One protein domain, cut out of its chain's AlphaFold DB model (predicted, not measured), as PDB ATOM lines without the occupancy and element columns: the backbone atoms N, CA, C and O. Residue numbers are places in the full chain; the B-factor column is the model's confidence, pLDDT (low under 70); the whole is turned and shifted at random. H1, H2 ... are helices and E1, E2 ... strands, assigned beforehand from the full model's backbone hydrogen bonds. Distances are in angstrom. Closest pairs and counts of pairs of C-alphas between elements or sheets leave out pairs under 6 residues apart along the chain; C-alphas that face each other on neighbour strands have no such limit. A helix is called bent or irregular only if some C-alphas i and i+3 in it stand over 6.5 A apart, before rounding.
ATOM      1  N   ARG A 319      -3.484  -7.324  79.378       90.50
ATOM      2  CA  ARG A 319      -2.628  -6.143  79.615       90.50
ATOM      3  C   ARG A 319      -1.864  -6.226  80.946       90.50
ATOM      4  O   ARG A 319      -0.757  -5.716  81.041       90.50
ATOM      5  N   GLY A 320      -2.447  -6.873  81.959       93.12
ATOM      6  CA  GLY A 320      -1.844  -7.047  83.281       93.12
ATOM      7  C   GLY A 320      -0.977  -8.299  83.436       93.12
ATOM      8  O   GLY A 320      -0.384  -8.464  84.494       93.12
ATOM      9  N   HIS A 321      -0.886  -9.176  82.427       94.56
ATOM     10  CA  HIS A 321      -0.227 -10.484  82.549       94.56
ATOM     11  C   HIS A 321       1.206 -10.354  83.090       94.56
ATOM     12  O   HIS A 321       1.514 -10.885  84.156       94.56
ATOM     13  N   VAL A 322       2.055  -9.593  82.401       95.94
ATOM     14  CA  VAL A 322       3.476  -9.459  82.756       95.94
ATOM     15  C   VAL A 322       3.657  -8.760  84.104       95.94
ATOM     16  O   VAL A 322       4.469  -9.190  84.913       95.94
ATOM     17  N   ARG A 323       2.853  -7.727  84.385       95.56
ATOM     18  CA  ARG A 323       2.876  -7.014  85.670       95.56
ATOM     19  C   ARG A 323       2.510  -7.933  86.836       95.56
ATOM     20  O   ARG A 323       3.190  -7.929  87.855       95.56
ATOM     21  N   ASN A 324       1.460  -8.737  86.679       95.00
ATOM     22  CA  ASN A 324       1.015  -9.670  87.710       95.00
ATOM     23  C   ASN A 324       2.062 -10.753  87.972       95.00
ATOM     24  O   ASN A 324       2.296 -11.092  89.128       95.00
ATOM     25  N   LEU A 325       2.695 -11.271  86.915       95.00
ATOM     26  CA  LEU A 325       3.786 -12.233  87.039       95.00
ATOM     27  C   LEU A 325       4.997 -11.613  87.748       95.00
ATOM     28  O   LEU A 325       5.520 -12.205  88.683       95.00
ATOM     29  N   SER A 326       5.373 -10.388  87.371       95.94
ATOM     30  CA  SER A 326       6.439  -9.633  88.036       95.94
ATOM     31  C   SER A 326       6.185  -9.489  89.535       95.94
ATOM     32  O   SER A 326       7.054  -9.812  90.333       95.94
ATOM     33  N   ARG A 327       4.980  -9.061  89.927       96.06
ATOM     34  CA  ARG A 327       4.615  -8.886  91.340       96.06
ATOM     35  C   ARG A 327       4.658 -10.201  92.125       96.06
ATOM     36  O   ARG A 327       5.048 -10.193  93.281       96.06
ATOM     37  N   LYS A 328       4.272 -11.324  91.507       95.62
ATOM     38  CA  LYS A 328       4.338 -12.652  92.145       95.62
ATOM     39  C   LYS A 328       5.770 -13.125  92.405       95.62
ATOM     40  O   LYS A 328       5.969 -13.892  93.333       95.62
ATOM     41  N   ILE A 329       6.721 -12.721  91.565       95.62
ATOM     42  CA  ILE A 329       8.122 -13.147  91.673       95.62
ATOM     43  C   ILE A 329       8.908 -12.220  92.597       95.62
ATOM     44  O   ILE A 329       9.645 -12.694  93.447       95.62
ATOM     45  N   PHE A 330       8.766 -10.910  92.398       94.69
ATOM     46  CA  PHE A 330       9.651  -9.907  92.990       94.69
ATOM     47  C   PHE A 330       9.002  -9.087  94.111       94.69
ATOM     48  O   PHE A 330       9.692  -8.297  94.743       94.69
ATOM     49  N   GLY A 331       7.682  -9.181  94.320       89.62
ATOM     50  CA  GLY A 331       6.973  -8.278  95.231       89.62
ATOM     51  C   GLY A 331       7.239  -6.807  94.885       89.62
ATOM     52  O   GLY A 331       7.031  -6.396  93.740       89.62
ATOM     53  N   GLU A 332       7.743  -6.052  95.864       88.31
ATOM     54  CA  GLU A 332       8.182  -4.654  95.724       88.31
ATOM     55  C   GLU A 332       9.695  -4.517  95.436       88.31
ATOM     56  O   GLU A 332      10.188  -3.419  95.193       88.31
ATOM     57  N   HIS A 333      10.456  -5.618  95.416       91.19
ATOM     58  CA  HIS A 333      11.921  -5.586  95.345       91.19
ATOM     59  C   HIS A 333      12.493  -5.688  93.925       91.19
ATOM     60  O   HIS A 333      13.703  -5.815  93.757       91.19
ATOM     61  N   LEU A 334      11.675  -5.612  92.869       91.00
ATOM     62  CA  LEU A 334      12.162  -5.689  91.479       91.00
ATOM     63  C   LEU A 334      13.298  -4.688  91.192       91.00
ATOM     64  O   LEU A 334      14.212  -4.987  90.421       91.00
ATOM     65  N   GLU A 335      13.237  -3.513  91.821       89.94
ATOM     66  CA  GLU A 335      14.223  -2.439  91.683       89.94
ATOM     67  C   GLU A 335      15.646  -2.865  92.095       89.94
ATOM     68  O   GLU A 335      16.609  -2.378  91.506       89.94
ATOM     69  N   GLN A 336      15.811  -3.832  93.010       90.81
ATOM     70  CA  GLN A 336      17.138  -4.295  93.452       90.81
ATOM     71  C   GLN A 336      17.904  -5.081  92.372       90.81
ATOM     72  O   GLN A 336      19.127  -5.196  92.419       90.81
ATOM     73  N   TYR A 337      17.188  -5.608  91.372       92.44
ATOM     74  CA  TYR A 337      17.750  -6.428  90.292       92.44
ATOM     75  C   TYR A 337      17.986  -5.662  88.988       92.44
ATOM     76  O   TYR A 337      18.389  -6.249  87.977       92.44
ATOM     77  N   ILE A 338      17.737  -4.354  88.979       93.62
ATOM     78  CA  ILE A 338      18.007  -3.480  87.837       93.62
ATOM     79  C   ILE A 338      19.078  -2.450  88.188       93.62
ATOM     80  O   ILE A 338      19.404  -2.230  89.349       93.62
ATOM     81  N   ARG A 339      19.678  -1.835  87.163       94.19
ATOM     82  CA  ARG A 339      20.730  -0.833  87.369       94.19
ATOM     83  C   ARG A 339      20.176   0.359  88.163       94.19
ATOM     84  O   ARG A 339      19.040   0.762  87.895       94.19
ATOM     85  N   PRO A 340      20.971   0.973  89.059       93.50
ATOM     86  CA  PRO A 340      20.556   2.188  89.751       93.50
ATOM     87  C   PRO A 340      20.317   3.320  88.748       93.50
ATOM     88  O   PRO A 340      20.838   3.290  87.629       93.50
ATOM     89  N   GLU A 341      19.526   4.319  89.142       92.44
ATOM     90  CA  GLU A 341      19.261   5.506  88.315       92.44
ATOM     91  C   GLU A 341      20.498   6.378  88.129       92.44
ATOM     92  O   GLU A 341      20.754   6.862  87.027       92.44
ATOM     93  N   TYR A 342      21.286   6.498  89.193       93.31
ATOM     94  CA  TYR A 342      22.536   7.234  89.237       93.31
ATOM     95  C   TYR A 342      23.514   6.500  90.154       93.31
ATOM     96  O   TYR A 342      23.100   5.890  91.139       93.31
ATOM     97  N   TYR A 343      24.804   6.572  89.839       92.81
ATOM     98  CA  TYR A 343      25.873   6.208  90.771       92.81
ATOM     99  C   TYR A 343      26.325   7.424  91.591       92.81
ATOM    100  O   TYR A 343      26.750   7.253  92.725       92.81
ATOM    101  N   ASN A 344      26.163   8.643  91.049       85.25
ATOM    102  CA  ASN A 344      26.569   9.908  91.679       85.25
ATOM    103  C   ASN A 344      28.053   9.938  92.090       85.25
ATOM    104  O   ASN A 344      28.420  10.524  93.104       85.25
ATOM    105  N   GLU A 345      28.900   9.304  91.285       85.19
ATOM    106  CA  GLU A 345      30.352   9.303  91.444       85.19
ATOM    107  C   GLU A 345      30.975  10.278  90.433       85.19
ATOM    108  O   GLU A 345      30.460  10.426  89.323       85.19
ATOM    109  N   LEU A 346      32.087  10.918  90.800       79.69
ATOM    110  CA  LEU A 346      32.905  11.730  89.893       79.69
ATOM    111  C   LEU A 346      34.163  10.948  89.468       79.69
ATOM    112  O   LEU A 346      34.636  10.092  90.227       79.69
ATOM    113  N   PRO A 347      34.704  11.185  88.259       82.12
ATOM    114  CA  PRO A 347      35.940  10.552  87.809       82.12
ATOM    115  C   PRO A 347      37.135  11.031  88.643       82.12
ATOM    116  O   PRO A 347      37.285  12.218  88.902       82.12
ATOM    117  N   THR A 348      38.015  10.111  89.039       73.69
ATOM    118  CA  THR A 348      39.061  10.400  90.032       73.69
ATOM    119  C   THR A 348      40.167  11.337  89.532       73.69
ATOM    120  O   THR A 348      40.759  12.012  90.362       73.69
ATOM    121  N   ASN A 349      40.461  11.374  88.219       67.06
ATOM    122  CA  ASN A 349      41.613  12.108  87.660       67.06
ATOM    123  C   ASN A 349      41.362  12.869  86.335       67.06
ATOM    124  O   ASN A 349      42.308  13.443  85.816       67.06
ATOM    125  N   ASP A 350      40.143  12.910  85.780       73.44
ATOM    126  CA  ASP A 350      39.921  13.403  84.401       73.44
ATOM    127  C   ASP A 350      38.558  14.121  84.226       73.44
ATOM    128  O   ASP A 350      37.901  13.979  83.194       73.44
ATOM    129  N   GLU A 351      38.059  14.823  85.251       82.81
ATOM    130  CA  GLU A 351      36.701  15.407  85.240       82.81
ATOM    131  C   GLU A 351      36.473  16.381  84.076       82.81
ATOM    132  O   GLU A 351      35.532  16.185  83.304       82.81
ATOM    133  N   GLU A 352      37.383  17.337  83.867       84.06
ATOM    134  CA  GLU A 352      37.318  18.286  82.744       84.06
ATOM    135  C   GLU A 352      37.355  17.579  81.375       84.06
ATOM    136  O   GLU A 352      36.628  17.947  80.447       84.06
ATOM    137  N   GLU A 353      38.160  16.521  81.230       85.81
ATOM    138  CA  GLU A 353      38.243  15.760  79.980       85.81
ATOM    139  C   GLU A 353      36.953  14.961  79.709       85.81
ATOM    140  O   GLU A 353      36.507  14.857  78.559       85.81
ATOM    141  N   TRP A 354      36.324  14.406  80.752       89.88
ATOM    142  CA  TRP A 354      35.030  13.728  80.647       89.88
ATOM    143  C   TRP A 354      33.897  14.709  80.334       89.88
ATOM    144  O   TRP A 354      33.039  14.394  79.504       89.88
ATOM    145  N   GLU A 355      33.897  15.897  80.939       87.75
ATOM    146  CA  GLU A 355      32.962  16.977  80.608       87.75
ATOM    147  C   GLU A 355      33.112  17.415  79.151       87.75
ATOM    148  O   GLU A 355      32.121  17.467  78.412       87.75
ATOM    149  N   HIS A 356      34.348  17.631  78.695       87.56
ATOM    150  CA  HIS A 356      34.642  17.950  77.303       87.56
ATOM    151  C   HIS A 356      34.198  16.825  76.355       87.56
ATOM    152  O   HIS A 356      33.605  17.081  75.298       87.56
ATOM    153  N   LEU A 357      34.424  15.560  76.726       88.25
ATOM    154  CA  LEU A 357      33.948  14.416  75.958       88.25
ATOM    155  C   LEU A 357      32.418  14.415  75.848       88.25
ATOM    156  O   LEU A 357      31.886  14.256  74.747       88.25
ATOM    157  N   ILE A 358      31.710  14.597  76.964       87.62
ATOM    158  CA  ILE A 358      30.243  14.606  77.000       87.62
ATOM    159  C   ILE A 358      29.687  15.767  76.186       87.62
ATOM    160  O   ILE A 358      28.756  15.567  75.407       87.62
ATOM    161  N   PHE A 359      30.292  16.950  76.294       85.75
ATOM    162  CA  PHE A 359      29.970  18.097  75.453       85.75
ATOM    163  C   PHE A 359      30.150  17.767  73.964       85.75
ATOM    164  O   PHE A 359      29.266  18.038  73.152       85.75
ATOM    165  N   THR A 360      31.245  17.087  73.611       84.88
ATOM    166  CA  THR A 360      31.558  16.679  72.232       84.88
ATOM    167  C   THR A 360      30.557  15.664  71.663       84.88
ATOM    168  O   THR A 360      30.313  15.654  70.453       84.88
ATOM    169  N   ILE A 361      29.988  14.795  72.503       85.44
ATOM    170  CA  ILE A 361      28.989  13.788  72.101       85.44
ATOM    171  C   ILE A 361      27.549  14.211  72.415       85.44
ATOM    172  O   ILE A 361      26.633  13.409  72.277       85.44
ATOM    173  N   ARG A 362      27.320  15.454  72.852       83.31
ATOM    174  CA  ARG A 362      25.988  15.938  73.223       83.31
ATOM    175  C   ARG A 362      25.045  15.858  72.024       83.31
ATOM    176  O   ARG A 362      25.322  16.472  70.998       83.31
ATOM    177  N   ASN A 363      23.963  15.090  72.182       62.50
ATOM    178  CA  ASN A 363      22.972  14.684  71.173       62.50
ATOM    179  C   ASN A 363      22.995  15.475  69.849       62.50
ATOM    180  O   ASN A 363      22.220  16.405  69.627       62.50
ATOM    181  N   THR A 364      23.872  15.052  68.935       65.44
ATOM    182  CA  THR A 364      24.008  15.604  67.584       65.44
ATOM    183  C   THR A 364      24.005  14.481  66.554       65.44
ATOM    184  O   THR A 364      24.687  13.469  66.702       65.44
ATOM    185  N   LYS A 365      23.252  14.659  65.462       63.31
ATOM    186  CA  LYS A 365      23.079  13.644  64.404       63.31
ATOM    187  C   LYS A 365      24.290  13.505  63.462       63.31
ATOM    188  O   LYS A 365      24.207  12.833  62.435       63.31
ATOM    189  N   ARG A 366      25.433  14.131  63.771       78.62
ATOM    190  CA  ARG A 366      26.654  14.062  62.943       78.62
ATOM    191  C   ARG A 366      27.237  12.645  62.934       78.62
ATOM    192  O   ARG A 366      27.444  12.047  63.986       78.62
ATOM    193  N   LYS A 367      27.592  12.122  61.750       80.81
ATOM    194  CA  LYS A 367      28.144  10.759  61.572       80.81
ATOM    195  C   LYS A 367      29.345  10.452  62.472       80.81
ATOM    196  O   LYS A 367      29.356   9.409  63.116       80.81
ATOM    197  N   SER A 368      30.297  11.375  62.565       79.69
ATOM    198  CA  SER A 368      31.480  11.230  63.420       79.69
ATOM    199  C   SER A 368      31.130  11.112  64.906       79.69
ATOM    200  O   SER A 368      31.778  10.370  65.635       79.69
ATOM    201  N   VAL A 369      30.077  11.795  65.363       83.69
ATOM    202  CA  VAL A 369      29.601  11.717  66.750       83.69
ATOM    203  C   VAL A 369      28.812  10.428  66.991       83.69
ATOM    204  O   VAL A 369      29.005   9.778  68.015       83.69
ATOM    205  N   ARG A 370      28.011   9.978  66.017       84.50
ATOM    206  CA  ARG A 370      27.322   8.674  66.066       84.50
ATOM    207  C   ARG A 370      28.303   7.518  66.265       84.50
ATOM    208  O   ARG A 370      28.096   6.676  67.136       84.50
ATOM    209  N   GLU A 371      29.397   7.497  65.506       86.62
ATOM    210  CA  GLU A 371      30.455   6.492  65.661       86.62
ATOM    211  C   GLU A 371      31.075   6.539  67.064       86.62
ATOM    212  O   GLU A 371      31.264   5.489  67.684       86.62
ATOM    213  N   LYS A 372      31.294   7.743  67.615       89.12
ATOM    214  CA  LYS A 372      31.753   7.919  69.001       89.12
ATOM    215  C   LYS A 372      30.764   7.333  70.015       89.12
ATOM    216  O   LYS A 372      31.197   6.560  70.865       89.12
ATOM    217  N   HIS A 373      29.458   7.601  69.902       91.25
ATOM    218  CA  HIS A 373      28.449   6.974  70.773       91.25
ATOM    219  C   HIS A 373      28.506   5.447  70.714       91.25
ATOM    220  O   HIS A 373      28.541   4.805  71.758       91.25
ATOM    221  N   GLN A 374      28.563   4.854  69.517       90.56
ATOM    222  CA  GLN A 374      28.623   3.394  69.363       90.56
ATOM    223  C   GLN A 374      29.866   2.792  70.035       90.56
ATOM    224  O   GLN A 374      29.786   1.752  70.693       90.56
ATOM    225  N   MET A 375      31.021   3.449  69.895       91.19
ATOM    226  CA  MET A 375      32.264   3.012  70.534       91.19
ATOM    227  C   MET A 375      32.194   3.122  72.056       91.19
ATOM    228  O   MET A 375      32.572   2.173  72.750       91.19
ATOM    229  N   LEU A 376      31.656   4.231  72.566       93.00
ATOM    230  CA  LEU A 376      31.469   4.445  73.996       93.00
ATOM    231  C   LEU A 376      30.480   3.448  74.591       93.00
ATOM    232  O   LEU A 376      30.812   2.813  75.583       93.00
ATOM    233  N   ILE A 377      29.323   3.227  73.961       93.94
ATOM    234  CA  ILE A 377      28.353   2.207  74.386       93.94
ATOM    235  C   ILE A 377      29.049   0.852  74.478       93.94
ATOM    236  O   ILE A 377      29.020   0.213  75.525       93.94
ATOM    237  N   LYS A 378      29.749   0.429  73.420       92.75
ATOM    238  CA  LYS A 378      30.428  -0.872  73.392       92.75
ATOM    239  C   LYS A 378      31.434  -1.053  74.536       92.75
ATOM    240  O   LYS A 378      31.616  -2.179  74.994       92.75
ATOM    241  N   LYS A 379      32.097   0.019  74.979       93.19
ATOM    242  CA  LYS A 379      33.115  -0.029  76.041       93.19
ATOM    243  C   LYS A 379      32.556   0.175  77.440       93.19
ATOM    244  O   LYS A 379      33.023  -0.470  78.373       93.19
ATOM    245  N   LEU A 380      31.575   1.058  77.580       94.00
ATOM    246  CA  LEU A 380      31.074   1.517  78.869       94.00
ATOM    247  C   LEU A 380      29.795   0.801  79.303       94.00
ATOM    248  O   LEU A 380      29.467   0.891  80.476       94.00
ATOM    249  N   VAL A 381      29.092   0.064  78.430       94.94
ATOM    250  CA  VAL A 381      27.762  -0.521  78.724       94.94
ATOM    251  C   VAL A 381      27.677  -1.269  80.061       94.94
ATOM    252  O   VAL A 381      26.647  -1.197  80.727       94.94
ATOM    253  N   SER A 382      28.741  -1.956  80.500       94.69
ATOM    254  CA  SER A 382      28.751  -2.637  81.804       94.69
ATOM    255  C   SER A 382      28.692  -1.676  82.992       94.69
ATOM    256  O   SER A 382      28.096  -2.027  84.003       94.69
ATOM    257  N   PHE A 383      29.237  -0.472  82.851       95.12
ATOM    258  CA  PHE A 383      29.398   0.555  83.887       95.12
ATOM    259  C   PHE A 383      28.295   1.620  83.892       95.12
ATOM    260  O   PHE A 383      28.254   2.449  84.794       95.12
ATOM    261  N   LEU A 384      27.411   1.618  82.894       95.81
ATOM    262  CA  LEU A 384      26.332   2.597  82.786       95.81
ATOM    263  C   LEU A 384      25.186   2.315  83.772       95.81
ATOM    264  O   LEU A 384      24.896   1.167  84.107       95.81
ATOM    265  N   ALA A 385      24.496   3.360  84.211       95.56
ATOM    266  CA  ALA A 385      23.261   3.300  84.988       95.56
ATOM    267  C   ALA A 385      22.061   2.918  84.100       95.56
ATOM    268  O   ALA A 385      22.187   2.815  82.870       95.56
ATOM    269  N   ARG A 386      20.877   2.702  84.689       94.12
ATOM    270  CA  ARG A 386      19.660   2.433  83.899       94.12
ATOM    271  C   ARG A 386      19.325   3.607  82.980       94.12
ATOM    272  O   ARG A 386      19.627   4.755  83.287       94.12
ATOM    273  N   SER A 387      18.656   3.329  81.862       93.94
ATOM    274  CA  SER A 387      18.241   4.359  80.892       93.94
ATOM    275  C   SER A 387      19.377   5.263  80.375       93.94
ATOM    276  O   SER A 387      19.136   6.411  80.008       93.94
ATOM    277  N   SER A 388      20.614   4.763  80.338       94.88
ATOM    278  CA  SER A 388      21.776   5.491  79.801       94.88
ATOM    279  C   SER A 388      21.948   5.312  78.293       94.88
ATOM    280  O   SER A 388      22.743   6.019  77.682       94.88
ATOM    281  N   ILE A 389      21.240   4.358  77.684       94.25
ATOM    282  CA  ILE A 389      21.238   4.133  76.235       94.25
ATOM    283  C   ILE A 389      19.846   4.432  75.689       94.25
ATOM    284  O   ILE A 389      18.854   3.858  76.142       94.25
ATOM    285  N   VAL A 390      19.780   5.298  74.685       92.38
ATOM    286  CA  VAL A 390      18.567   5.645  73.943       92.38
ATOM    287  C   VAL A 390      18.663   5.032  72.553       92.38
ATOM    288  O   VAL A 390      19.707   5.094  71.914       92.38
ATOM    289  N   VAL A 391      17.589   4.423  72.074       91.50
ATOM    290  CA  VAL A 391      17.445   4.027  70.677       91.50
ATOM    291  C   VAL A 391      16.578   5.048  69.953       91.50
ATOM    292  O   VAL A 391      15.419   5.259  70.313       91.50
ATOM    293  N   GLU A 392      17.121   5.631  68.893       88.69
ATOM    294  CA  GLU A 392      16.409   6.536  67.993       88.69
ATOM    295  C   GLU A 392      16.278   5.923  66.598       88.69
ATOM    296  O   GLU A 392      16.993   4.982  66.256       88.69
ATOM    297  N   LEU A 393      15.340   6.436  65.799       87.50
ATOM    298  CA  LEU A 393      15.221   6.078  64.386       87.50
ATOM    299  C   LEU A 393      15.899   7.156  63.543       87.50
ATOM    300  O   LEU A 393      15.644   8.349  63.724       87.50
ATOM    301  N   GLU A 394      16.760   6.732  62.626       83.00
ATOM    302  CA  GLU A 394      17.384   7.620  61.651       83.00
ATOM    303  C   GLU A 394      16.378   8.095  60.585       83.00
ATOM    304  O   GLU A 394      15.234   7.640  60.531       83.00
ATOM    305  N   HIS A 395      16.798   9.023  59.716       77.81
ATOM    306  CA  HIS A 395      15.963   9.505  58.605       77.81
ATOM    307  C   HIS A 395      15.549   8.381  57.637       77.81
ATOM    308  O   HIS A 395      14.480   8.467  57.041       77.81
ATOM    309  N   ASP A 396      16.363   7.331  57.509       73.62
ATOM    310  CA  ASP A 396      16.071   6.130  56.714       73.62
ATOM    311  C   ASP A 396      15.254   5.070  57.487       73.62
ATOM    312  O   ASP A 396      14.952   3.997  56.964       73.62
ATOM    313  N   GLY A 397      14.889   5.366  58.739       80.06
ATOM    314  CA  GLY A 397      14.118   4.494  59.615       80.06
ATOM    315  C   GLY A 397      14.927   3.418  60.342       80.06
ATOM    316  O   GLY A 397      14.321   2.651  61.091       80.06
ATOM    317  N   GLN A 398      16.254   3.334  60.178       84.81
ATOM    318  CA  GLN A 398      17.071   2.351  60.898       84.81
ATOM    319  C   GLN A 398      17.258   2.734  62.375       84.81
ATOM    320  O   GLN A 398      17.425   3.913  62.697       84.81
ATOM    321  N   PRO A 399      17.251   1.761  63.304       89.50
ATOM    322  CA  PRO A 399      17.486   2.034  64.713       89.50
ATOM    323  C   PRO A 399      18.973   2.292  64.990       89.50
ATOM    324  O   PRO A 399      19.827   1.464  64.669       89.50
ATOM    325  N   ILE A 400      19.273   3.393  65.675       89.62
ATOM    326  CA  ILE A 400      20.611   3.728  66.169       89.62
ATOM    327  C   ILE A 400      20.621   3.836  67.696       89.62
ATOM    328  O   ILE A 400      19.695   4.369  68.298       89.62
ATOM    329  N   GLN A 401      21.684   3.329  68.331       91.75
ATOM    330  CA  GLN A 401      21.891   3.441  69.780       91.75
ATOM    331  C   GLN A 401      22.743   4.674  70.116       91.75
ATOM    332  O   GLN A 401      23.855   4.824  69.618       91.75
ATOM    333  N   LEU A 402      22.260   5.540  70.988       91.56
ATOM    334  CA  LEU A 402      22.950   6.732  71.463       91.56
ATOM    335  C   LEU A 402      23.063   6.678  72.987       91.56
ATOM    336  O   LEU A 402      22.323   5.953  73.652       91.56
ATOM    337  N   LEU A 403      24.016   7.422  73.541       92.12
ATOM    338  CA  LEU A 403      24.086   7.613  74.989       92.12
ATOM    339  C   LEU A 403      23.117   8.725  75.365       92.12
ATOM    340  O   LEU A 403      23.117   9.768  74.719       92.12
ATOM    341  N   ASP A 404      22.334   8.510  76.416       90.50
ATOM    342  CA  ASP A 404      21.566   9.580  77.041       90.50
ATOM    343  C   ASP A 404      22.552  10.540  77.710       90.50
ATOM    344  O   ASP A 404      23.097  10.237  78.774       90.50
ATOM    345  N   THR A 405      22.838  11.670  77.061       88.12
ATOM    346  CA  THR A 405      23.822  12.635  77.569       88.12
ATOM    347  C   THR A 405      23.310  13.426  78.771       88.12
ATOM    348  O   THR A 405      24.102  14.083  79.447       88.12
ATOM    349  N   ASP A 406      22.013  13.341  79.082       86.94
ATOM    350  CA  ASP A 406      21.432  14.006  80.242       86.94
ATOM    351  C   ASP A 406      21.963  13.381  81.538       86.94
ATOM    352  O   ASP A 406      21.664  12.226  81.877       86.94
ATOM    353  N   LYS A 407      22.753  14.180  82.271       87.56
ATOM    354  CA  LYS A 407      23.435  13.800  83.520       87.56
ATOM    355  C   LYS A 407      24.298  12.536  83.375       87.56
ATOM    356  O   LYS A 407      24.403  11.747  84.310       87.56
ATOM    357  N   LEU A 408      24.916  12.326  82.208       88.88
ATOM    358  CA  LEU A 408      25.662  11.098  81.913       88.88
ATOM    359  C   LEU A 408      26.823  10.832  82.889       88.88
ATOM    360  O   LEU A 408      27.037   9.675  83.235       88.88
ATOM    361  N   LEU A 409      27.513  11.865  83.391       89.94
ATOM    362  CA  LEU A 409      28.560  11.702  84.418       89.94
ATOM    363  C   LEU A 409      28.031  10.988  85.665       89.94
ATOM    364  O   LEU A 409      28.600   9.998  86.106       89.94
ATOM    365  N   GLN A 410      26.867  11.412  86.158       91.25
ATOM    366  CA  GLN A 410      26.219  10.824  87.337       91.25
ATOM    367  C   GLN A 410      25.729   9.388  87.080       91.25
ATOM    368  O   GLN A 410      25.405   8.659  88.020       91.25
ATOM    369  N   LYS A 411      25.658   8.974  85.809       93.44
ATOM    370  CA  LYS A 411      25.203   7.658  85.348       93.44
ATOM    371  C   LYS A 411      26.348   6.684  85.050       93.44
ATOM    372  O   LYS A 411      26.070   5.561  84.634       93.44
ATOM    373  N   ILE A 412      27.612   7.056  85.247       93.69
ATOM    374  CA  ILE A 412      28.757   6.153  85.063       93.69
ATOM    375  C   ILE A 412      29.273   5.707  86.434       93.69
ATOM    376  O   ILE A 412      29.496   6.525  87.318       93.69
ATOM    377  N   ASN A 413      29.488   4.401  86.607       94.44
ATOM    378  CA  ASN A 413      30.177   3.854  87.777       94.44
ATOM    379  C   ASN A 413      31.695   4.032  87.612       94.44
ATOM    380  O   ASN A 413      32.396   3.124  87.145       94.44
ATOM    381  N   PHE A 414      32.186   5.232  87.921       93.31
ATOM    382  CA  PHE A 414      33.592   5.590  87.758       93.31
ATOM    383  C   PHE A 414      34.496   4.795  88.687       93.31
ATOM    384  O   PHE A 414      35.545   4.317  88.247       93.31
ATOM    385  N   LYS A 415      34.067   4.571  89.932       91.62
ATOM    386  CA  LYS A 415      34.831   3.796  90.907       91.62
ATOM    387  C   LYS A 415      35.170   2.423  90.345       91.62
ATOM    388  O   LYS A 415      36.340   2.043  90.310       91.62
ATOM    389  N   LYS A 416      34.175   1.695  89.827       92.81
ATOM    390  CA  LYS A 416      34.400   0.350  89.286       92.81
ATOM    391  C   LYS A 416      35.105   0.361  87.935       92.81
ATOM    392  O   LYS A 416      35.868  -0.563  87.645       92.81
ATOM    393  N   LEU A 417      34.866   1.384  87.112       93.31
ATOM    394  CA  LEU A 417      35.552   1.565  85.833       93.31
ATOM    395  C   LEU A 417      37.068   1.663  86.031       93.31
ATOM    396  O   LEU A 417      37.801   0.888  85.407       93.31
ATOM    397  N   TYR A 418      37.517   2.551  86.921       92.25
ATOM    398  CA  TYR A 418      38.934   2.766  87.214       92.25
ATOM    399  C   TYR A 418      39.531   1.665  88.105       92.25
ATOM    400  O   TYR A 418      40.675   1.283  87.885       92.25
ATOM    401  N   GLU A 419      38.768   1.056  89.022       92.00
ATOM    402  CA  GLU A 419      39.230  -0.117  89.790       92.00
ATOM    403  C   GLU A 419      39.608  -1.285  88.859       92.00
ATOM    404  O   GLU A 419      40.667  -1.898  88.993       92.00
ATOM    405  N   LEU A 420      38.756  -1.586  87.873       93.50
ATOM    406  CA  LEU A 420      39.012  -2.661  86.915       93.50
ATOM    407  C   LEU A 420      40.017  -2.260  85.824       93.50
ATOM    408  O   LEU A 420      40.649  -3.133  85.224       93.50
ATOM    409  N   ASN A 421      40.162  -0.962  85.546       92.31
ATOM    410  CA  ASN A 421      40.998  -0.428  84.472       92.31
ATOM    411  C   ASN A 421      41.848   0.760  84.974       92.31
ATOM    412  O   ASN A 421      41.666   1.883  84.510       92.31
ATOM    413  N   PRO A 422      42.825   0.534  85.871       89.31
ATOM    414  CA  PRO A 422      43.522   1.613  86.586       89.31
ATOM    415  C   PRO A 422      44.416   2.502  85.710       89.31
ATOM    416  O   PRO A 422      44.850   3.558  86.147       89.31
ATOM    417  N   LYS A 423      44.711   2.083  84.472       88.12
ATOM    418  CA  LYS A 423      45.510   2.842  83.488       88.12
ATOM    419  C   LYS A 423      44.660   3.380  82.328       88.12
ATOM    420  O   LYS A 423      45.172   3.538  81.218       88.12
ATOM    421  N   LEU A 424      43.354   3.527  82.539       88.50
ATOM    422  CA  LEU A 424      42.433   4.032  81.528       88.50
ATOM    423  C   LEU A 424      42.671   5.528  81.292       88.50
ATOM    424  O   LEU A 424      42.590   6.302  82.234       88.50
ATOM    425  N   LYS A 425      42.906   5.913  80.037       88.56
ATOM    426  CA  LYS A 425      42.823   7.296  79.548       88.56
ATOM    427  C   LYS A 425      41.578   7.459  78.677       88.56
ATOM    428  O   LYS A 425      41.171   6.499  78.019       88.56
ATOM    429  N   ILE A 426      40.991   8.653  78.591       87.12
ATOM    430  CA  ILE A 426      39.769   8.878  77.791       87.12
ATOM    431  C   ILE A 426      39.971   8.553  76.305       87.12
ATOM    432  O   ILE A 426      39.099   7.948  75.677       87.12
ATOM    433  N   GLU A 427      41.145   8.848  75.746       86.81
ATOM    434  CA  GLU A 427      41.511   8.496  74.366       86.81
ATOM    435  C   GLU A 427      41.381   6.988  74.078       86.81
ATOM    436  O   GLU A 427      41.009   6.565  72.976       86.81
ATOM    437  N   ASP A 428      41.607   6.150  75.094       89.38
ATOM    438  CA  ASP A 428      41.494   4.699  74.975       89.38
ATOM    439  C   ASP A 428      40.067   4.254  74.667       89.38
ATOM    440  O   ASP A 428      39.873   3.181  74.085       89.38
ATOM    441  N   LEU A 429      39.061   5.058  75.022       89.69
ATOM    442  CA  LEU A 429      37.657   4.788  74.725       89.69
ATOM    443  C   LEU A 429      37.361   4.837  73.218       89.69
ATOM    444  O   LEU A 429      36.412   4.205  72.749       89.69
ATOM    445  N   PHE A 430      38.225   5.480  72.435       89.50
ATOM    446  CA  PHE A 430      38.121   5.549  70.977       89.50
ATOM    447  C   PHE A 430      39.136   4.661  70.251       89.50
ATOM    448  O   PHE A 430      39.101   4.541  69.028       89.50
ATOM    449  N   ASN A 431      39.991   3.944  70.980       88.31
ATOM    450  CA  ASN A 431      40.906   2.982  70.380       88.31
ATOM    451  C   ASN A 431      40.221   1.617  70.183       88.31
ATOM    452  O   ASN A 431      39.905   0.919  71.151       88.31
ATOM    453  N   LYS A 432      40.014   1.189  68.929       82.75
ATOM    454  CA  LYS A 432      39.368  -0.101  68.601       82.75
ATOM    455  C   LYS A 432      40.131  -1.327  69.129       82.75
ATOM    456  O   LYS A 432      39.500  -2.346  69.402       82.75
ATOM    457  N   ASN A 433      41.448  -1.221  69.303       86.19
ATOM    458  CA  ASN A 433      42.315  -2.326  69.721       86.19
ATOM    459  C   ASN A 433      42.398  -2.469  71.247       86.19
ATOM    460  O   ASN A 433      42.738  -3.539  71.750       86.19
ATOM    461  N   LYS A 434      42.046  -1.420  72.000       86.19
ATOM    462  CA  LYS A 434      42.111  -1.425  73.464       86.19
ATOM    463  C   LYS A 434      40.792  -1.910  74.063       86.19
ATOM    464  O   LYS A 434      39.737  -1.309  73.847       86.19
ATOM    465  N   ARG A 435      40.825  -3.016  74.804       86.38
ATOM    466  CA  ARG A 435      39.647  -3.586  75.478       86.38
ATOM    467  C   ARG A 435      39.614  -3.148  76.938       86.38
ATOM    468  O   ARG A 435      40.658  -3.109  77.578       86.38
ATOM    469  N   LEU A 436      38.418  -2.861  77.445       90.94
ATOM    470  CA  LEU A 436      38.196  -2.649  78.874       90.94
ATOM    471  C   LEU A 436      37.782  -3.963  79.528       90.94
ATOM    472  O   LEU A 436      37.100  -4.784  78.905       90.94
ATOM    473  N   ARG A 437      38.178  -4.152  80.786       93.38
ATOM    474  CA  ARG A 437      37.646  -5.226  81.623       93.38
ATOM    475  C   ARG A 437      36.163  -4.968  81.861       93.38
ATOM    476  O   ARG A 437      35.782  -3.870  82.255       93.38
ATOM    477  N   TYR A 438      35.343  -5.975  81.589       91.12
ATOM    478  CA  TYR A 438      33.893  -5.892  81.720       91.12
ATOM    479  C   TYR A 438      33.489  -5.999  83.194       91.12
ATOM    480  O   TYR A 438      34.000  -6.857  83.914       91.12
ATOM    481  N   PHE A 439      32.565  -5.151  83.641       92.12
ATOM    482  CA  PHE A 439      32.004  -5.255  84.986       92.12
ATOM    483  C   PHE A 439      30.826  -6.232  85.012       92.12
ATOM    484  O   PHE A 439      29.819  -6.032  84.330       92.12
ATOM    485  N   HIS A 440      30.950  -7.275  85.829       87.38
ATOM    486  CA  HIS A 440      29.856  -8.175  86.173       87.38
ATOM    487  C   HIS A 440      29.411  -7.885  87.612       87.38
ATOM    488  O   HIS A 440      30.230  -8.034  88.523       87.38
ATOM    489  N   PRO A 441      28.158  -7.450  87.840       85.00
ATOM    490  CA  PRO A 441      27.662  -7.240  89.193       85.00
ATOM    491  C   PRO A 441      27.539  -8.581  89.922       85.00
ATOM    492  O   PRO A 441      27.208  -9.601  89.315       85.00
ATOM    493  N   LYS A 442      27.757  -8.570  91.237       84.94
ATOM    494  CA  LYS A 442      27.331  -9.662  92.113       84.94
ATOM    495  C   LYS A 442      25.964  -9.271  92.670       84.94
ATOM    496  O   LYS A 442      25.895  -8.404  93.531       84.94
ATOM    497  N   LEU A 443      24.898  -9.835  92.108       86.56
ATOM    498  CA  LEU A 443      23.531  -9.603  92.577       86.56
ATOM    499  C   LEU A 443      23.250 -10.555  93.741       86.56
ATOM    500  O   LEU A 443      23.370 -11.771  93.577       86.56
ATOM    501  N   GLU A 444      22.917 -10.007  94.906       86.00
ATOM    502  CA  GLU A 444      22.443 -10.798  96.042       86.00
ATOM    503  C   GLU A 444      21.028 -11.289  95.743       86.00
ATOM    504  O   GLU A 444      20.197 -10.535  95.242       86.00
ATOM    505  N   MET A 445      20.781 -12.579  95.968       86.62
ATOM    506  CA  MET A 445      19.500 -13.209  95.659       86.62
ATOM    507  C   MET A 445      18.768 -13.504  96.956       86.62
ATOM    508  O   MET A 445      19.344 -14.093  97.866       86.62
ATOM    509  N   ASN A 446      17.497 -13.124  97.006       88.06
ATOM    510  CA  ASN A 446      16.604 -13.509  98.085       88.06
ATOM    511  C   ASN A 446      16.065 -14.929  97.830       88.06
ATOM    512  O   ASN A 446      15.472 -15.190  96.780       88.06
ATOM    513  N   ASP A 447      16.235 -15.832  98.797       91.12
ATOM    514  CA  ASP A 447      15.771 -17.220  98.714       91.12
ATOM    515  C   ASP A 447      14.249 -17.333  98.503       91.12
ATOM    516  O   ASP A 447      13.789 -18.224  97.782       91.12
ATOM    517  N   GLU A 448      13.455 -16.409  99.057       92.50
ATOM    518  CA  GLU A 448      11.999 -16.383  98.866       92.50
ATOM    519  C   GLU A 448      11.621 -16.102  97.406       92.50
ATOM    520  O   GLU A 448      10.751 -16.766  96.840       92.50
ATOM    521  N   GLU A 449      12.310 -15.161  96.761       93.88
ATOM    522  CA  GLU A 449      12.066 -14.776  95.366       93.88
ATOM    523  C   GLU A 449      12.594 -15.833  94.397       93.88
ATOM    524  O   GLU A 449      11.958 -16.127  93.380       93.88
ATOM    525  N   VAL A 450      13.726 -16.462  94.735       95.00
ATOM    526  CA  VAL A 450      14.248 -17.635  94.023       95.00
ATOM    527  C   VAL A 450      13.218 -18.762  94.065       95.00
ATOM    528  O   VAL A 450      12.902 -19.341  93.025       95.00
ATOM    529  N   SER A 451      12.658 -19.051  95.241       94.56
ATOM    530  CA  SER A 451      11.612 -20.063  95.421       94.56
ATOM    531  C   SER A 451      10.340 -19.713  94.636       94.56
ATOM    532  O   SER A 451       9.843 -20.530  93.852       94.56
ATOM    533  N   ALA A 452       9.867 -18.466  94.744       94.31
ATOM    534  CA  ALA A 452       8.709 -17.962  94.010       94.31
ATOM    535  C   ALA A 452       8.903 -18.083  92.491       94.31
ATOM    536  O   ALA A 452       8.032 -18.604  91.787       94.31
ATOM    537  N   PHE A 453      10.063 -17.674  91.974       95.50
ATOM    538  CA  PHE A 453      10.402 -17.826  90.566       95.50
ATOM    539  C   PHE A 453      10.481 -19.292  90.149       95.50
ATOM    540  O   PHE A 453       9.904 -19.646  89.126       95.50
ATOM    541  N   ASN A 454      11.150 -20.156  90.916       93.38
ATOM    542  CA  ASN A 454      11.279 -21.575  90.583       93.38
ATOM    543  C   ASN A 454       9.902 -22.242  90.446       93.38
ATOM    544  O   ASN A 454       9.689 -23.010  89.507       93.38
ATOM    545  N   SER A 455       8.942 -21.869  91.302       90.50
ATOM    546  CA  SER A 455       7.552 -22.335  91.209       90.50
ATOM    547  C   SER A 455       6.812 -21.841  89.957       90.50
ATOM    548  O   SER A 455       5.829 -22.453  89.563       90.50
ATOM    549  N   LEU A 456       7.274 -20.764  89.310       92.12
ATOM    550  CA  LEU A 456       6.655 -20.123  88.141       92.12
ATOM    551  C   LEU A 456       7.523 -20.202  86.876       92.12
ATOM    552  O   LEU A 456       7.118 -19.715  85.819       92.12
ATOM    553  N   ALA A 457       8.703 -20.823  86.944       90.75
ATOM    554  CA  ALA A 457       9.689 -20.825  85.864       90.75
ATOM    555  C   ALA A 457       9.139 -21.441  84.566       90.75
ATOM    556  O   ALA A 457       9.571 -21.090  83.467       90.75
ATOM    557  N   TYR A 458       8.138 -22.320  84.668       85.44
ATOM    558  CA  TYR A 458       7.444 -22.923  83.527       85.44
ATOM    559  C   TYR A 458       6.648 -21.914  82.672       85.44
ATOM    560  O   TYR A 458       6.383 -22.196  81.499       85.44
ATOM    561  N   GLN A 459       6.309 -20.734  83.216       90.62
ATOM    562  CA  GLN A 459       5.660 -19.633  82.487       90.62
ATOM    563  C   GLN A 459       6.646 -18.848  81.600       90.62
ATOM    564  O   GLN A 459       6.244 -17.963  80.841       90.62
ATOM    565  N   PHE A 460       7.946 -19.158  81.662       92.31
ATOM    566  CA  PHE A 460       8.999 -18.505  80.887       92.31
ATOM    567  C   PHE A 460       9.479 -19.363  79.710       92.31
ATOM    568  O   PHE A 460       9.334 -20.586  79.673       92.31
ATOM    569  N   ASN A 461      10.060 -18.699  78.712       89.44
ATOM    570  CA  ASN A 461      10.672 -19.331  77.553       89.44
ATOM    571  C   ASN A 461      11.851 -20.193  77.999       89.44
ATOM    572  O   ASN A 461      12.749 -19.721  78.703       89.44
ATOM    573  N   ARG A 462      11.873 -21.445  77.540       85.12
ATOM    574  CA  ARG A 462      12.986 -22.350  77.816       85.12
ATOM    575  C   ARG A 462      14.244 -21.975  77.063       85.12
ATOM    576  O   ARG A 462      14.225 -21.301  76.030       85.12
ATOM    577  N   LYS A 463      15.358 -22.468  77.592       84.12
ATOM    578  CA  LYS A 463      16.658 -22.409  76.932       84.12
ATOM    579  C   LYS A 463      16.640 -23.262  75.664       84.12
ATOM    580  O   LYS A 463      15.822 -24.167  75.510       84.12
ATOM    581  N   LYS A 464      17.615 -23.036  74.778       76.88
ATOM    582  CA  LYS A 464      17.831 -23.899  73.602       76.88
ATOM    583  C   LYS A 464      18.115 -25.360  73.983       76.88
ATOM    584  O   LYS A 464      17.804 -26.245  73.199       76.88
ATOM    585  N   SER A 465      18.664 -25.600  75.179       74.62
ATOM    586  CA  SER A 465      18.852 -26.929  75.781       74.62
ATOM    587  C   SER A 465      17.556 -27.568  76.300       74.62
ATOM    588  O   SER A 465      17.602 -28.667  76.836       74.62
ATOM    589  N   ASN A 466      16.407 -26.897  76.155       75.25
ATOM    590  CA  ASN A 466      15.108 -27.301  76.697       75.25
ATOM    591  C   ASN A 466      15.020 -27.303  78.239       75.25
ATOM    592  O   ASN A 466      14.093 -27.866  78.821       75.25
ATOM    593  N   GLU A 467      15.941 -26.625  78.923       83.06
ATOM    594  CA  GLU A 467      15.892 -26.395  80.371       83.06
ATOM    595  C   GLU A 467      15.032 -25.177  80.737       83.06
ATOM    596  O   GLU A 467      14.882 -24.240  79.940       83.06
ATOM    597  N   LEU A 468      14.498 -25.171  81.963       87.88
ATOM    598  CA  LEU A 468      13.858 -23.994  82.547       87.88
ATOM    599  C   LEU A 468      14.883 -22.871  82.746       87.88
ATOM    600  O   LEU A 468      16.033 -23.125  83.108       87.88
ATOM    601  N   LEU A 469      14.457 -21.632  82.493       91.56
ATOM    602  CA  LEU A 469      15.227 -20.437  82.838       91.56
ATOM    603  C   LEU A 469      15.437 -20.413  84.356       91.56
ATOM    604  O   LEU A 469      14.491 -20.700  85.081       91.56
ATOM    605  N   THR A 470      16.635 -20.080  84.835       94.44
ATOM    606  CA  THR A 470      16.902 -19.925  86.276       94.44
ATOM    607  C   THR A 470      16.678 -18.483  86.732       94.44
ATOM    608  O   THR A 470      16.736 -17.551  85.925       94.44
ATOM    609  N   PHE A 471      16.460 -18.280  88.037       95.06
ATOM    610  CA  PHE A 471      16.278 -16.934  88.593       95.06
ATOM    611  C   PHE A 471      17.491 -16.041  88.305       95.06
ATOM    612  O   PHE A 471      17.340 -14.943  87.773       95.06
ATOM    613  N   ASN A 472      18.700 -16.564  88.539       94.00
ATOM    614  CA  ASN A 472      19.960 -15.882  88.244       94.00
ATOM    615  C   ASN A 472      20.061 -15.453  86.767       94.00
ATOM    616  O   ASN A 472      20.467 -14.336  86.452       94.00
ATOM    617  N   GLU A 473      19.676 -16.323  85.831       94.06
ATOM    618  CA  GLU A 473      19.669 -15.990  84.401       94.06
ATOM    619  C   GLU A 473      18.661 -14.873  84.076       94.06
ATOM    620  O   GLU A 473      18.958 -14.001  83.251       94.06
ATOM    621  N   LEU A 474      17.487 -14.876  84.719       94.94
ATOM    622  CA  LEU A 474      16.474 -13.836  84.543       94.94
ATOM    623  C   LEU A 474      16.961 -12.480  85.068       94.94
ATOM    624  O   LEU A 474      16.925 -11.505  84.316       94.94
ATOM    625  N   VAL A 475      17.436 -12.404  86.313       94.75
ATOM    626  CA  VAL A 475      17.868 -11.130  86.915       94.75
ATOM    627  C   VAL A 475      19.092 -10.558  86.203       94.75
ATOM    628  O   VAL A 475      19.109  -9.373  85.884       94.75
ATOM    629  N   ASN A 476      20.052 -11.398  85.795       94.25
ATOM    630  CA  ASN A 476      21.176 -10.950  84.966       94.25
ATOM    631  C   ASN A 476      20.710 -10.395  83.615       94.25
ATOM    632  O   ASN A 476      21.265  -9.418  83.104       94.25
ATOM    633  N   TYR A 477      19.694 -11.006  83.004       95.31
ATOM    634  CA  TYR A 477      19.108 -10.480  81.776       95.31
ATOM    635  C   TYR A 477      18.443  -9.115  82.004       95.31
ATOM    636  O   TYR A 477      18.696  -8.194  81.224       95.31
ATOM    637  N   LEU A 478      17.644  -8.963  83.065       95.25
ATOM    638  CA  LEU A 478      16.972  -7.703  83.401       95.25
ATOM    639  C   LEU A 478      17.978  -6.594  83.732       95.25
ATOM    640  O   LEU A 478      17.892  -5.513  83.149       95.25
ATOM    641  N   TRP A 479      18.996  -6.880  84.548       95.06
ATOM    642  CA  TRP A 479      20.104  -5.964  84.832       95.06
ATOM    643  C   TRP A 479      20.757  -5.456  83.544       95.06
ATOM    644  O   TRP A 479      20.882  -4.250  83.312       95.06
ATOM    645  N   ASN A 480      21.130  -6.378  82.654       94.38
ATOM    646  CA  ASN A 480      21.789  -6.036  81.397       94.38
ATOM    647  C   ASN A 480      20.895  -5.230  80.453       94.38
ATOM    648  O   ASN A 480      21.404  -4.428  79.674       94.38
ATOM    649  N   LYS A 481      19.577  -5.427  80.507       95.44
ATOM    650  CA  LYS A 481      18.622  -4.719  79.652       95.44
ATOM    651  C   LYS A 481      18.112  -3.398  80.227       95.44
ATOM    652  O   LYS A 481      17.759  -2.521  79.446       95.44
ATOM    653  N   SER A 482      18.173  -3.198  81.543       95.31
ATOM    654  CA  SER A 482      17.757  -1.950  82.205       95.31
ATOM    655  C   SER A 482      18.553  -0.705  81.776       95.31
ATOM    656  O   SER A 482      18.093   0.420  81.948       95.31
ATOM    657  N   VAL A 483      19.729  -0.883  81.161       94.94
ATOM    658  CA  VAL A 483      20.538   0.213  80.595       94.94
ATOM    659  C   VAL A 483      19.815   0.975  79.472       94.94
ATOM    660  O   VAL A 483      20.130   2.136  79.224       94.94
ATOM    661  N   TYR A 484      18.838   0.353  78.804       95.25
ATOM    662  CA  TYR A 484      18.085   0.960  77.706       95.25
ATOM    663  C   TYR A 484      16.878   1.759  78.221       95.25
ATOM    664  O   TYR A 484      16.066   1.232  78.972       95.25
ATOM    665  N   LYS A 485      16.729   3.009  77.771       92.12
ATOM    666  CA  LYS A 485      15.580   3.895  78.061       92.12
ATOM    667  C   LYS A 485      14.376   3.561  77.173       92.12
ATOM    668  O   LYS A 485      13.220   3.521  77.597       92.12
ATOM    669  N   ASN A 486      14.662   3.323  75.902       92.94
ATOM    670  CA  ASN A 486      13.738   2.940  74.845       92.94
ATOM    671  C   ASN A 486      14.435   1.934  73.916       92.94
ATOM    672  O   ASN A 486      15.650   1.736  73.965       92.94
ATOM    673  N   TYR A 487      13.641   1.235  73.115       92.88
ATOM    674  CA  TYR A 487      14.116   0.220  72.186       92.88
ATOM    675  C   TYR A 487      13.270   0.237  70.917       92.88
ATOM    676  O   TYR A 487      12.334   1.023  70.802       92.88
ATOM    677  N   TYR A 488      13.580  -0.630  69.960       89.44
ATOM    678  CA  TYR A 488      12.813  -0.749  68.730       89.44
ATOM    679  C   TYR A 488      12.092  -2.093  68.634       89.44
ATOM    680  O   TYR A 488      12.626  -3.140  69.003       89.44
ATOM    681  N   GLU A 489      10.896  -2.070  68.064       85.19
ATOM    682  CA  GLU A 489      10.246  -3.257  67.521       85.19
ATOM    683  C   GLU A 489      10.182  -3.146  66.006       85.19
ATOM    684  O   GLU A 489       9.863  -2.092  65.453       85.19
ATOM    685  N   ARG A 490      10.511  -4.244  65.330       83.19
ATOM    686  CA  ARG A 490      10.348  -4.358  63.886       83.19
ATOM    687  C   ARG A 490       8.922  -4.816  63.597       83.19
ATOM    688  O   ARG A 490       8.517  -5.879  64.066       83.19
ATOM    689  N   LYS A 491       8.183  -4.024  62.826       81.06
ATOM    690  CA  LYS A 491       6.880  -4.374  62.257       81.06
ATOM    691  C   LYS A 491       7.022  -4.292  60.742       81.06
ATOM    692  O   LYS A 491       7.228  -3.200  60.223       81.06
ATOM    693  N   SER A 492       6.970  -5.443  60.076       78.50
ATOM    694  CA  SER A 492       7.371  -5.591  58.674       78.50
ATOM    695  C   SER A 492       8.761  -4.995  58.397       78.50
ATOM    696  O   SER A 492       9.731  -5.351  59.072       78.50
ATOM    697  N   ASP A 493       8.882  -4.077  57.444       76.19
ATOM    698  CA  ASP A 493      10.137  -3.385  57.118       76.19
ATOM    699  C   ASP A 493      10.306  -2.065  57.882       76.19
ATOM    700  O   ASP A 493      11.296  -1.360  57.706       76.19
ATOM    701  N   LYS A 494       9.359  -1.736  58.767       81.25
ATOM    702  CA  LYS A 494       9.377  -0.511  59.565       81.25
ATOM    703  C   LYS A 494       9.827  -0.805  60.989       81.25
ATOM    704  O   LYS A 494       9.448  -1.803  61.606       81.25
ATOM    705  N   TYR A 495      10.602   0.112  61.547       85.88
ATOM    706  CA  TYR A 495      10.952   0.099  62.959       85.88
ATOM    707  C   TYR A 495      10.090   1.100  63.713       85.88
ATOM    708  O   TYR A 495       9.797   2.190  63.226       85.88
ATOM    709  N   LYS A 496       9.675   0.725  64.919       87.00
ATOM    710  CA  LYS A 496       8.955   1.605  65.834       87.00
ATOM    711  C   LYS A 496       9.724   1.695  67.140       87.00
ATOM    712  O   LYS A 496       9.962   0.672  67.778       87.00
ATOM    713  N   CYS A 497      10.083   2.913  67.541       88.12
ATOM    714  CA  CYS A 497      10.649   3.155  68.862       88.12
ATOM    715  C   CYS A 497       9.552   3.022  69.930       88.12
ATOM    716  O   CYS A 497       8.435   3.520  69.767       88.12
ATOM    717  N   ILE A 498       9.866   2.316  71.010       90.44
ATOM    718  CA  ILE A 498       8.975   2.032  72.130       90.44
ATOM    719  C   ILE A 498       9.716   2.244  73.449       90.44
ATOM    720  O   ILE A 498      10.920   2.012  73.550       90.44
ATOM    721  N   LYS A 499       8.991   2.658  74.489       89.62
ATOM    722  CA  LYS A 499       9.543   2.711  75.845       89.62
ATOM    723  C   LYS A 499       9.854   1.283  76.307       89.62
ATOM    724  O   LYS A 499       8.979   0.424  76.254       89.62
ATOM    725  N   ALA A 500      11.093   1.042  76.727       89.25
ATOM    726  CA  ALA A 500      11.599  -0.289  77.052       89.25
ATOM    727  C   ALA A 500      11.888  -0.388  78.550       89.25
ATOM    728  O   ALA A 500      13.041  -0.392  78.977       89.25
ATOM    729  N   ASP A 501      10.822  -0.420  79.346       90.75
ATOM    730  CA  ASP A 501      10.919  -0.580  80.793       90.75
ATOM    731  C   ASP A 501      11.201  -2.040  81.207       90.75
ATOM    732  O   ASP A 501      11.311  -2.956  80.385       90.75
ATOM    733  N   THR A 502      11.336  -2.273  82.511       91.31
ATOM    734  CA  THR A 502      11.613  -3.606  83.059       91.31
ATOM    735  C   THR A 502      10.529  -4.623  82.691       91.31
ATOM    736  O   THR A 502      10.847  -5.775  82.391       91.31
ATOM    737  N   LEU A 503       9.256  -4.208  82.637       93.25
ATOM    738  CA  LEU A 503       8.149  -5.090  82.252       93.25
ATOM    739  C   LEU A 503       8.215  -5.461  80.768       93.25
ATOM    740  O   LEU A 503       7.949  -6.609  80.422       93.25
ATOM    741  N   TYR A 504       8.612  -4.536  79.894       93.50
ATOM    742  CA  TYR A 504       8.877  -4.836  78.489       93.50
ATOM    743  C   TYR A 504       9.957  -5.915  78.337       93.50
ATOM    744  O   TYR A 504       9.778  -6.877  77.590       93.50
ATOM    745  N   TRP A 505      11.071  -5.807  79.064       94.50
ATOM    746  CA  TRP A 505      12.130  -6.817  78.986       94.50
ATOM    747  C   TRP A 505      11.696  -8.154  79.576       94.50
ATOM    748  O   TRP A 505      11.942  -9.198  78.967       94.50
ATOM    749  N   LEU A 506      10.978  -8.133  80.700       95.12
ATOM    750  CA  LEU A 506      10.384  -9.330  81.280       95.12
ATOM    751  C   LEU A 506       9.468 -10.033  80.269       95.12
ATOM    752  O   LEU A 506       9.572 -11.245  80.088       95.12
ATOM    753  N   SER A 507       8.648  -9.281  79.527       94.75
ATOM    754  CA  SER A 507       7.733  -9.837  78.524       94.75
ATOM    755  C   SER A 507       8.448 -10.610  77.413       94.75
ATOM    756  O   SER A 507       7.868 -11.535  76.855       94.75
ATOM    757  N   LYS A 508       9.707 -10.279  77.089       93.75
ATOM    758  CA  LYS A 508      10.509 -11.021  76.095       93.75
ATOM    759  C   LYS A 508      10.981 -12.387  76.603       93.75
ATOM    760  O   LYS A 508      11.451 -13.207  75.813       93.75
ATOM    761  N   LYS A 509      10.876 -12.638  77.910       95.00
ATOM    762  CA  LYS A 509      11.194 -13.922  78.542       95.00
ATOM    763  C   LYS A 509       9.961 -14.758  78.859       95.00
ATOM    764  O   LYS A 509      10.129 -15.956  79.038       95.00
ATOM    765  N   VAL A 510       8.762 -14.184  78.888       94.75
ATOM    766  CA  VAL A 510       7.515 -14.926  79.145       94.75
ATOM    767  C   VAL A 510       7.128 -15.782  77.932       94.75
ATOM    768  O   VAL A 510       7.265 -15.354  76.784       94.75
TER     769      VAL A 510
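AT A GLANCE: This is residues 319 to 510 of the 1108 residues of an uncharacterized protein of Lactobacillus reuteri (UniProt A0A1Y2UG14). Two helical lobes, H1, H2, H7, H8 and H9 in one and H3, H4, H5 and H6 more loosely in the other, have two strand hairpins side by side between them, E1 next to E3. The chain passes from the first lobe to the second and back, through residues 338 to 350 and 431 to 446. The printed part has 192 residues, with nine named helices and four named strands in the order H1 H2 H3 H4 E1 E2 H5 H6 H7 H8 E3 E4 H9. Both two-stranded sheets, E1 - E2 and E3 - E4, are antiparallel, and the class is mixed, helices and strands. It is compact, with a radius of gyration of the C-alphas of 18.3 A and spans of 50 by 42 by 31 A.

HOW THE PARTS SIT: Start at H1, residues 321 to 330, which touches H7, residues 447 to 459, at a shallow tilt of 28 degrees, opposite ways; their closest C-alphas, Ile 329 and Phe 453, are 5.3 A apart. H2, residues 333 to 337, touches H8, residues 471 to 481, closest at C-alphas Tyr 337 and Val 475, 5.8 A. H3, residues 351 to 360, is close but not clearly touching H6, residues 426 to 430, with closest C-alphas Trp 354 and Ile 426 at 7.4 A. H4, residues 367 to 380, touches H6, closest at C-alphas Leu 376 and Leu 429, 6.2 A. Next comes the hairpin of E1, residues 389 to 393, and E2, residues 399 to 403, where N 390 and O 402 are 2.8 A apart, within hydrogen-bond range. The closest C-alphas of H4 and E2, His 373 and Leu 402, are 5.5 A apart. H5, residues 414 to 420, touches no helix. H7 and H8 only just touch, through residues 450 to 454 of H7 alone, with 3 pairs of C-alphas within 8 A, the closest Val 450 and Phe 471 at 5.8 A. In the hairpin of E3, residues 486 to 491, and E4, residues 494 to 499, N 489 and O 496 are 2.9 A apart, within hydrogen-bond range. The closest C-alphas of E1 and E3, Val 391 and Tyr 487, are 5.3 A apart. H9, residues 502 to 507, touches H8 at a steep tilt of 60 degrees, closest at C-alphas Leu 478 and Trp 505, 6.6 A, and touches H1, closest at Val 322 and Ser 507, 6.0 A. Every O i to N i+4 pair is within hydrogen-bond range in H1, H3, H4, H5, H8 and H9, against 7 of 9 in H7 and 0 of 1 in H2 and in H6, each of which has 2 of 2 O i to N i+3 pairs within range.

IN THESE COORDINATES: Find C-alpha 321 at (-0.227, -10.484, 82.549), where H1 begins and runs 14.4 A. H4 begins at (28.144, 10.759, 61.572) and runs 19.8 A. H7 is irregular, 19.3 A long, with C-alphas 455 and 458 7.7 A apart; H8 runs 15.3 A. E3 and E4 measure 16.1 and 16.6 A. H9 ends at C-alpha 507, (7.733, -9.837, 78.524).

THE WHOLE: The two farthest C-alphas, Glu 352 and Asn 466, are 51.1 A apart. The printed part has no cut, and the links H2 to H3, H6 to H7 and H7 to H8 are long. The mean pLDDT of the printed part is 89.2; look for values under 70 at residue 349 and residues 363 to 365.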